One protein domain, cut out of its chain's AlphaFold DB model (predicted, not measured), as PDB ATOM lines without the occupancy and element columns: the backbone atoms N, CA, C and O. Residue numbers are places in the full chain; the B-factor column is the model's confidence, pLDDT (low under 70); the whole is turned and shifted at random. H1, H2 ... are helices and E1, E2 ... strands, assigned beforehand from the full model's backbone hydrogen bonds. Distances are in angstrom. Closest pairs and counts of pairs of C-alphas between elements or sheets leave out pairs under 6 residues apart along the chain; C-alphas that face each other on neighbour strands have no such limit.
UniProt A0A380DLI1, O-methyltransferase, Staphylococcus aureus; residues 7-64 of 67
ATOM      1  N   ARG A   7     243.517  94.226 238.903       90.31
ATOM      2  CA  ARG A   7     243.564  93.215 239.960       90.31
ATOM      3  C   ARG A   7     244.196  93.781 241.221       90.31
ATOM      4  O   ARG A   7     244.856  94.818 241.200       90.31
ATOM      5  N   PHE A   8     243.988  93.074 242.321       88.81
ATOM      6  CA  PHE A   8     244.579  93.396 243.610       88.81
ATOM      7  C   PHE A   8     245.723  92.420 243.873       88.81
ATOM      8  O   PHE A   8     245.467  91.242 244.119       88.81
ATOM      9  N   ASP A   9     246.962  92.898 243.822       87.81
ATOM     10  CA  ASP A   9     248.132  92.078 244.129       87.81
ATOM     11  C   ASP A   9     248.600  92.355 245.551       87.81
ATOM     12  O   ASP A   9     248.777  93.504 245.963       87.81
ATOM     13  N   GLN A  10     248.772  91.280 246.317       83.81
ATOM     14  CA  GLN A  10     249.178  91.342 247.713       83.81
ATOM     15  C   GLN A  10     250.672  91.050 247.847       83.81
ATOM     16  O   GLN A  10     251.157  89.965 247.523       83.81
ATOM     17  N   LEU A  11     251.398  92.012 248.401       82.50
ATOM     18  CA  LEU A  11     252.795  91.875 248.780       82.50
ATOM     19  C   LEU A  11     252.853  91.333 250.207       82.50
ATOM     20  O   LEU A  11     252.969  92.080 251.173       82.50
ATOM     21  N   ILE A  12     252.753  90.005 250.325       75.31
ATOM     22  CA  ILE A  12     252.591  89.275 251.600       75.31
ATOM     23  C   ILE A  12     253.661  89.659 252.630       75.31
ATOM     24  O   ILE A  12     253.358  89.824 253.806       75.31
ATOM     25  N   LYS A  13     254.912  89.831 252.190       78.12
ATOM     26  CA  LYS A  13     256.028  90.195 253.073       78.12
ATOM     27  C   LYS A  13     255.871  91.590 253.695       78.12
ATOM     28  O   LYS A  13     256.353  91.817 254.796       78.12
ATOM     29  N   GLU A  14     255.208  92.499 252.992       75.25
ATOM     30  CA  GLU A  14     255.129  93.926 253.322       75.25
ATOM     31  C   GLU A  14     253.735  94.325 253.856       75.25
ATOM     32  O   GLU A  14     253.447  95.505 254.083       75.25
ATOM     33  N   ASP A  15     252.862  93.324 254.034       82.25
ATOM     34  CA  ASP A  15     251.483  93.426 254.524       82.25
ATOM     35  C   ASP A  15     250.672  94.549 253.858       82.25
ATOM     36  O   ASP A  15     249.968  95.334 254.499       82.25
ATOM     37  N   PHE A  16     250.817  94.684 252.540       86.44
ATOM     38  CA  PHE A  16     250.012  95.617 251.765       86.44
ATOM     39  C   PHE A  16     249.631  95.045 250.417       86.44
ATOM     40  O   PHE A  16     250.225  94.092 249.910       86.44
ATOM     41  N   SER A  17     248.632  95.682 249.834       88.06
ATOM     42  CA  SER A  17     248.138  95.330 248.524       88.06
ATOM     43  C   SER A  17     248.075  96.561 247.643       88.06
ATOM     44  O   SER A  17     247.851  97.676 248.123       88.06
ATOM     45  N   ILE A  18     248.264  96.349 246.350       90.44
ATOM     46  CA  ILE A  18     248.290  97.400 245.344       90.44
ATOM     47  C   ILE A  18     247.451  96.985 244.145       90.44
ATOM     48  O   ILE A  18     247.359  95.808 243.793       90.44
ATOM     49  N   ILE A  19     246.809  97.973 243.530       91.62
ATOM     50  CA  ILE A  19     246.057  97.759 242.301       91.62
ATOM     51  C   ILE A  19     247.052  97.694 241.139       91.62
ATOM     52  O   ILE A  19     247.936  98.547 241.005       91.62
ATOM     53  N   GLN A  20     246.913  96.669 240.305       90.50
ATOM     54  CA  GLN A  20     247.739  96.445 239.121       90.50
ATOM     55  C   GLN A  20     246.872  96.137 237.911       90.50
ATOM     56  O   GLN A  20     245.733  95.705 238.062       90.50
ATOM     57  N   ASN A  21     247.417  96.342 236.718       90.50
ATOM     58  CA  ASN A  21     246.764  95.984 235.465       90.50
ATOM     59  C   ASN A  21     247.838  95.472 234.498       90.50
ATOM     60  O   ASN A  21     248.713  96.242 234.110       90.50
ATOM     61  N   ASP A  22     247.789  94.191 234.120       82.12
ATOM     62  CA  ASP A  22     248.830  93.576 233.274       82.12
ATOM     63  C   ASP A  22     248.892  94.155 231.861       82.12
ATOM     64  O   ASP A  22     249.956  94.128 231.245       82.12
ATOM     65  N   ASP A  23     247.791  94.721 231.368       77.75
ATOM     66  CA  ASP A  23     247.734  95.299 230.026       77.75
ATOM     67  C   ASP A  23     248.439  96.659 229.955       77.75
ATOM     68  O   ASP A  23     248.845  97.098 228.878       77.75
ATOM     69  N   VAL A  24     248.574  97.347 231.096       75.94
ATOM     70  CA  VAL A  24     249.099  98.719 231.164       75.94
ATOM     71  C   VAL A  24     250.415  98.784 231.933       75.94
ATOM     72  O   VAL A  24     251.368  99.397 231.452       75.94
ATOM     73  N   PHE A  25     250.479  98.195 233.130       74.56
ATOM     74  CA  PHE A  25     251.672  98.202 233.970       74.56
ATOM     75  C   PHE A  25     251.591  97.213 235.145       74.56
ATOM     76  O   PHE A  25     250.689  97.280 235.987       74.56
ATOM     77  N   SER A  26     252.644  96.406 235.288       78.75
ATOM     78  CA  SER A  26     252.907  95.602 236.479       78.75
ATOM     79  C   SER A  26     254.278  95.945 237.058       78.75
ATOM     80  O   SER A  26     255.259  96.021 236.320       78.75
ATOM     81  N   PHE A  27     254.359  96.175 238.377       80.94
ATOM     82  CA  PHE A  27     255.646  96.420 239.022       80.94
ATOM     83  C   PHE A  27     256.553  95.191 238.894       80.94
ATOM     84  O   PHE A  27     256.095  94.050 238.967       80.94
ATOM     85  N   SER A  28     257.850  95.427 238.725       87.06
ATOM     86  CA  SER A  28     258.862  94.373 238.686       87.06
ATOM     87  C   SER A  28     259.483  94.147 240.064       87.06
ATOM     88  O   SER A  28     259.364  94.971 240.976       87.06
ATOM     89  N   THR A  29     260.210  93.040 240.215       86.94
ATOM     90  CA  THR A  29     261.032  92.781 241.404       86.94
ATOM     91  C   THR A  29     262.043  93.906 241.659       86.94
ATOM     92  O   THR A  29     262.299  94.231 242.816       86.94
ATOM     93  N   ASP A  30     262.552  94.554 240.609       90.19
ATOM     94  CA  ASP A  30     263.509  95.661 240.732       90.19
ATOM     95  C   ASP A  30     262.916  96.851 241.496       90.19
ATOM     96  O   ASP A  30     263.603  97.456 242.319       90.19
ATOM     97  N   ALA A  31     261.628  97.156 241.296       90.88
ATOM     98  CA  ALA A  31     260.948  98.230 242.019       90.88
ATOM     99  C   ALA A  31     260.841  97.930 243.525       90.88
ATOM    100  O   ALA A  31     261.036  98.822 244.351       90.88
ATOM    101  N   LEU A  32     260.594  96.667 243.896       88.31
ATOM    102  CA  LEU A  32     260.578  96.244 245.301       88.31
ATOM    103  C   LEU A  32     261.972  96.302 245.929       88.31
ATOM    104  O   LEU A  32     262.120  96.760 247.061       88.31
ATOM    105  N   LEU A  33     263.001  95.861 245.199       91.19
ATOM    106  CA  LEU A  33     264.387  95.936 245.659       91.19
ATOM    107  C   LEU A  33     264.840  97.389 245.838       91.19
ATOM    108  O   LEU A  33     265.503  97.695 246.828       91.19
ATOM    109  N   LEU A  34     264.445  98.287 244.932       92.94
ATOM    110  CA  LEU A  34     264.720  99.715 245.047       92.94
ATOM    111  C   LEU A  34     264.023 100.322 246.273       92.94
ATOM    112  O   LEU A  34     264.684 101.003 247.051       92.94
ATOM    113  N   GLY A  35     262.739 100.018 246.490       90.81
ATOM    114  CA  GLY A  35     262.007 100.440 247.689       90.81
ATOM    115  C   GLY A  35     262.662  99.949 248.985       90.81
ATOM    116  O   GLY A  35     262.825 100.718 249.929       90.81
ATOM    117  N   HIS A  36     263.121  98.696 249.013       89.00
ATOM    118  CA  HIS A  36     263.854  98.138 250.153       89.00
ATOM    119  C   HIS A  36     265.225  98.799 250.374       89.00
ATOM    120  O   HIS A  36     265.682  98.950 251.508       89.00
ATOM    121  N   PHE A  37     265.907  99.176 249.292       91.56
ATOM    122  CA  PHE A  37     267.199  99.852 249.353       91.56
ATOM    123  C   PHE A  37     267.072 101.296 249.858       91.56
ATOM    124  O   PHE A  37     267.953 101.787 250.569       91.56
ATOM    125  N   THR A  38     265.980 101.983 249.516       91.00
ATOM    126  CA  THR A  38     265.707 103.341 249.990       91.00
ATOM    127  C   THR A  38     265.336 103.355 251.473       91.00
ATOM    128  O   THR A  38     264.463 102.616 251.910       91.00
ATOM    129  N   LYS A  39     265.977 104.234 252.254       90.44
ATOM    130  CA  LYS A  39     265.750 104.377 253.703       90.44
ATOM    131  C   LYS A  39     265.346 105.810 254.058       90.44
ATOM    132  O   LYS A  39     266.169 106.547 254.607       90.44
ATOM    133  N   PRO A  40     264.127 106.242 253.691       90.75
ATOM    134  CA  PRO A  40     263.653 107.575 254.032       90.75
ATOM    135  C   PRO A  40     263.443 107.701 255.544       90.75
ATOM    136  O   PRO A  40     263.017 106.754 256.211       90.75
ATOM    137  N   ARG A  41     263.723 108.886 256.085       91.38
ATOM    138  CA  ARG A  41     263.468 109.219 257.489       91.38
ATOM    139  C   ARG A  41     262.282 110.156 257.606       91.38
ATOM    140  O   ARG A  41     261.886 110.837 256.656       91.38
ATOM    141  N   THR A  42     261.750 110.240 258.815       89.25
ATOM    142  CA  THR A  42     260.708 111.203 259.156       89.25
ATOM    143  C   THR A  42     261.157 112.623 258.789       89.25
ATOM    144  O   THR A  42     262.195 113.094 259.250       89.25
ATOM    145  N   LYS A  43     260.346 113.312 257.966       88.25
ATOM    146  CA  LYS A  43     260.569 114.662 257.394       88.25
ATOM    147  C   LYS A  43     261.539 114.766 256.209       88.25
ATOM    148  O   LYS A  43     261.734 115.883 255.726       88.25
ATOM    149  N   ASP A  44     262.112 113.672 255.711       91.75
ATOM    150  CA  ASP A  44     262.835 113.730 254.435       91.75
ATOM    151  C   ASP A  44     261.855 114.070 253.292       91.75
ATOM    152  O   ASP A  44     260.701 113.635 253.279       91.75
ATOM    153  N   ILE A  45     262.319 114.856 252.316       92.00
ATOM    154  CA  ILE A  45     261.562 115.154 251.095       92.00
ATOM    155  C   ILE A  45     261.998 114.152 250.027       92.00
ATOM    156  O   ILE A  45     263.135 114.193 249.561       92.00
ATOM    157  N   VAL A  46     261.089 113.257 249.648       91.44
ATOM    158  CA  VAL A  46     261.333 112.199 248.659       91.44
ATOM    159  C   VAL A  46     260.532 112.490 247.394       91.44
ATOM    160  O   VAL A  46     259.357 112.846 247.469       91.44
ATOM    161  N   LEU A  47     261.167 112.324 246.233       94.19
ATOM    162  CA  LEU A  47     260.540 112.457 244.921       94.19
ATOM    163  C   LEU A  47     260.742 111.169 244.122       94.19
ATOM    164  O   LEU A  47     261.876 110.743 243.918       94.19
ATOM    165  N   ASP A  48     259.645 110.588 243.640       94.56
ATOM    166  CA  ASP A  48     259.661 109.465 242.703       94.56
ATOM    167  C   ASP A  48     259.304 109.962 241.296       94.56
ATOM    168  O   ASP A  48     258.181 110.394 241.036       94.56
ATOM    169  N   LEU A  49     260.292 109.944 240.401       94.75
ATOM    170  CA  LEU A  49     260.190 110.513 239.054       94.75
ATOM    171  C   LEU A  49     259.475 109.592 238.054       94.75
ATOM    172  O   LEU A  49     259.013 110.071 237.020       94.75
ATOM    173  N   CYS A  50     259.362 108.295 238.349       91.69
ATOM    174  CA  CYS A  50     258.818 107.286 237.436       91.69
ATOM    175  C   CYS A  50     257.888 106.327 238.184       91.69
ATOM    176  O   CYS A  50     258.021 105.108 238.089       91.69
ATOM    177  N   SER A  51     256.940 106.890 238.932       89.56
ATOM    178  CA  SER A  51     256.226 106.139 239.966       89.56
ATOM    179  C   SER A  51     255.338 104.998 239.472       89.56
ATOM    180  O   SER A  51     255.039 104.073 240.228       89.56
ATOM    181  N   GLY A  52     254.916 105.025 238.205       90.81
ATOM    182  CA  GLY A  52     254.014 104.016 237.653       90.81
ATOM    183  C   GLY A  52     252.727 103.925 238.478       90.81
ATOM    184  O   GLY A  52     252.036 104.923 238.664       90.81
ATOM    185  N   ASN A  53     252.422 102.738 239.007       89.56
ATOM    186  CA  ASN A  53     251.279 102.521 239.900       89.56
ATOM    187  C   ASN A  53     251.534 102.917 241.371       89.56
ATOM    188  O   ASN A  53     250.656 102.720 242.209       89.56
ATOM    189  N   GLY A  54     252.708 103.465 241.699       91.25
ATOM    190  CA  GLY A  54     253.028 103.993 243.025       91.25
ATOM    191  C   GLY A  54     253.610 102.979 244.010       91.25
ATOM    192  O   GLY A  54     253.603 103.235 245.213       91.25
ATOM    193  N   VAL A  55     254.134 101.839 243.544       92.19
ATOM    194  CA  VAL A  55     254.644 100.784 244.441       92.19
ATOM    195  C   VAL A  55     255.792 101.260 245.344       92.19
ATOM    196  O   VAL A  55     255.799 100.933 246.530       92.19
ATOM    197  N   ILE A  56     256.728 102.067 244.824       92.38
ATOM    198  CA  ILE A  56     257.900 102.537 245.582       92.38
ATOM    199  C   ILE A  56     257.479 103.535 246.675       92.38
ATOM    200  O   ILE A  56     257.816 103.295 247.834       92.38
ATOM    201  N   PRO A  57     256.697 104.601 246.400       91.44
ATOM    202  CA  PRO A  57     256.249 105.513 247.448       91.44
ATOM    203  C   PRO A  57     255.363 104.826 248.487       91.44
ATOM    204  O   PRO A  57     255.517 105.090 249.678       91.44
ATOM    205  N   CYS A  58     254.479 103.910 248.067       90.50
ATOM    206  CA  CYS A  58     253.672 103.117 248.994       90.50
ATOM    207  C   CYS A  58     254.545 102.272 249.928       90.50
ATOM    208  O   CYS A  58     254.292 102.246 251.132       90.50
ATOM    209  N   TYR A  59     255.587 101.628 249.396       90.00
ATOM    210  CA  TYR A  59     256.555 100.884 250.197       90.00
ATOM    211  C   TYR A  59     257.298 101.800 251.179       90.00
ATOM    212  O   TYR A  59     257.339 101.525 252.379       90.00
ATOM    213  N   CYS A  60     257.844 102.911 250.683       89.75
ATOM    214  CA  CYS A  60     258.642 103.865 251.449       89.75
ATOM    215  C   CYS A  60     257.865 104.500 252.605       89.75
ATOM    216  O   CYS A  60     258.380 104.560 253.714       89.75
ATOM    217  N   LEU A  61     256.624 104.943 252.372       86.69
ATOM    218  CA  LEU A  61     255.787 105.581 253.397       86.69
ATOM    219  C   LEU A  61     255.447 104.640 254.557       86.69
ATOM    220  O   LEU A  61     255.267 105.089 255.686       86.69
ATOM    221  N   ARG A  62     255.348 103.338 254.282       85.44
ATOM    222  CA  ARG A  62     255.053 102.315 255.293       85.44
ATOM    223  C   ARG A  62     256.286 101.887 256.083       85.44
ATOM    224  O   ARG A  62     256.141 101.403 257.197       85.44
ATOM    225  N   ASN A  63     257.474 102.081 255.514       84.25
ATOM    226  CA  ASN A  63     258.757 101.676 256.083       84.25
ATOM    227  C   ASN A  63     259.619 102.880 256.506       84.25
ATOM    228  O   ASN A  63     260.846 102.802 256.496       84.25
ATOM    229  N   ILE A  64     258.994 104.005 256.873       84.94
ATOM    230  CA  ILE A  64     259.727 105.149 257.426       84.94
ATOM    231  C   ILE A  64     260.318 104.745 258.777       84.94
ATOM    232  O   ILE A  64     259.614 104.258 259.661       84.94
TER     233      ILE A  64
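This is residues 7 to 64 of the 67 residues of the protein "O-methyltransferase" of Staphylococcus aureus (UniProt A0A380DLI1). A small antiparallel hairpin, E1 and E2, makes one end; beyond it two short helices, H1 and H2, lie side by side, joined by a wide loop, residues 38 to 54. The printed part has 58 residues, in the order E1, E2, H1, H2; the class is mixed, with under half of the residues in named elements. It is compact, with a radius of gyration of the C-alphas of 11.5 A, and spans 35 by 24 by 16 A.

E1, residues 7 to 11, begins at C-alpha 7 (243.564, 93.215, 239.960) and is 12.8 A long. E2, residues 16 to 21, is 16.6 A long. H1, residues 29 to 37, measures 12.3 A. H2, residues 55 to 62, measures 11.0 A and ends at C-alpha 62 (255.053, 102.315, 255.293).

E1 and E2 are antiparallel at 143 degrees; N 9 and O 18 are 2.9 A apart, within hydrogen-bond range. The closest C-alphas of E2 and H2, Ile 18 and Val 55, are 7.3 A apart. H2 touches H1, closest at the C-alphas of Ile 56 and Gly 35, 5.1 A, at a shallow tilt of 30 degrees, the same way. E1 is apart from both helices. In H1 and H2 every O i to N i+4 pair is within hydrogen-bond range.

The C-alphas farthest apart, Asp 23 and Lys 43, are 35.9 A apart. The printed part has no cut; the link H1 to H2 is long. No printed residue is under 70 in pLDDT.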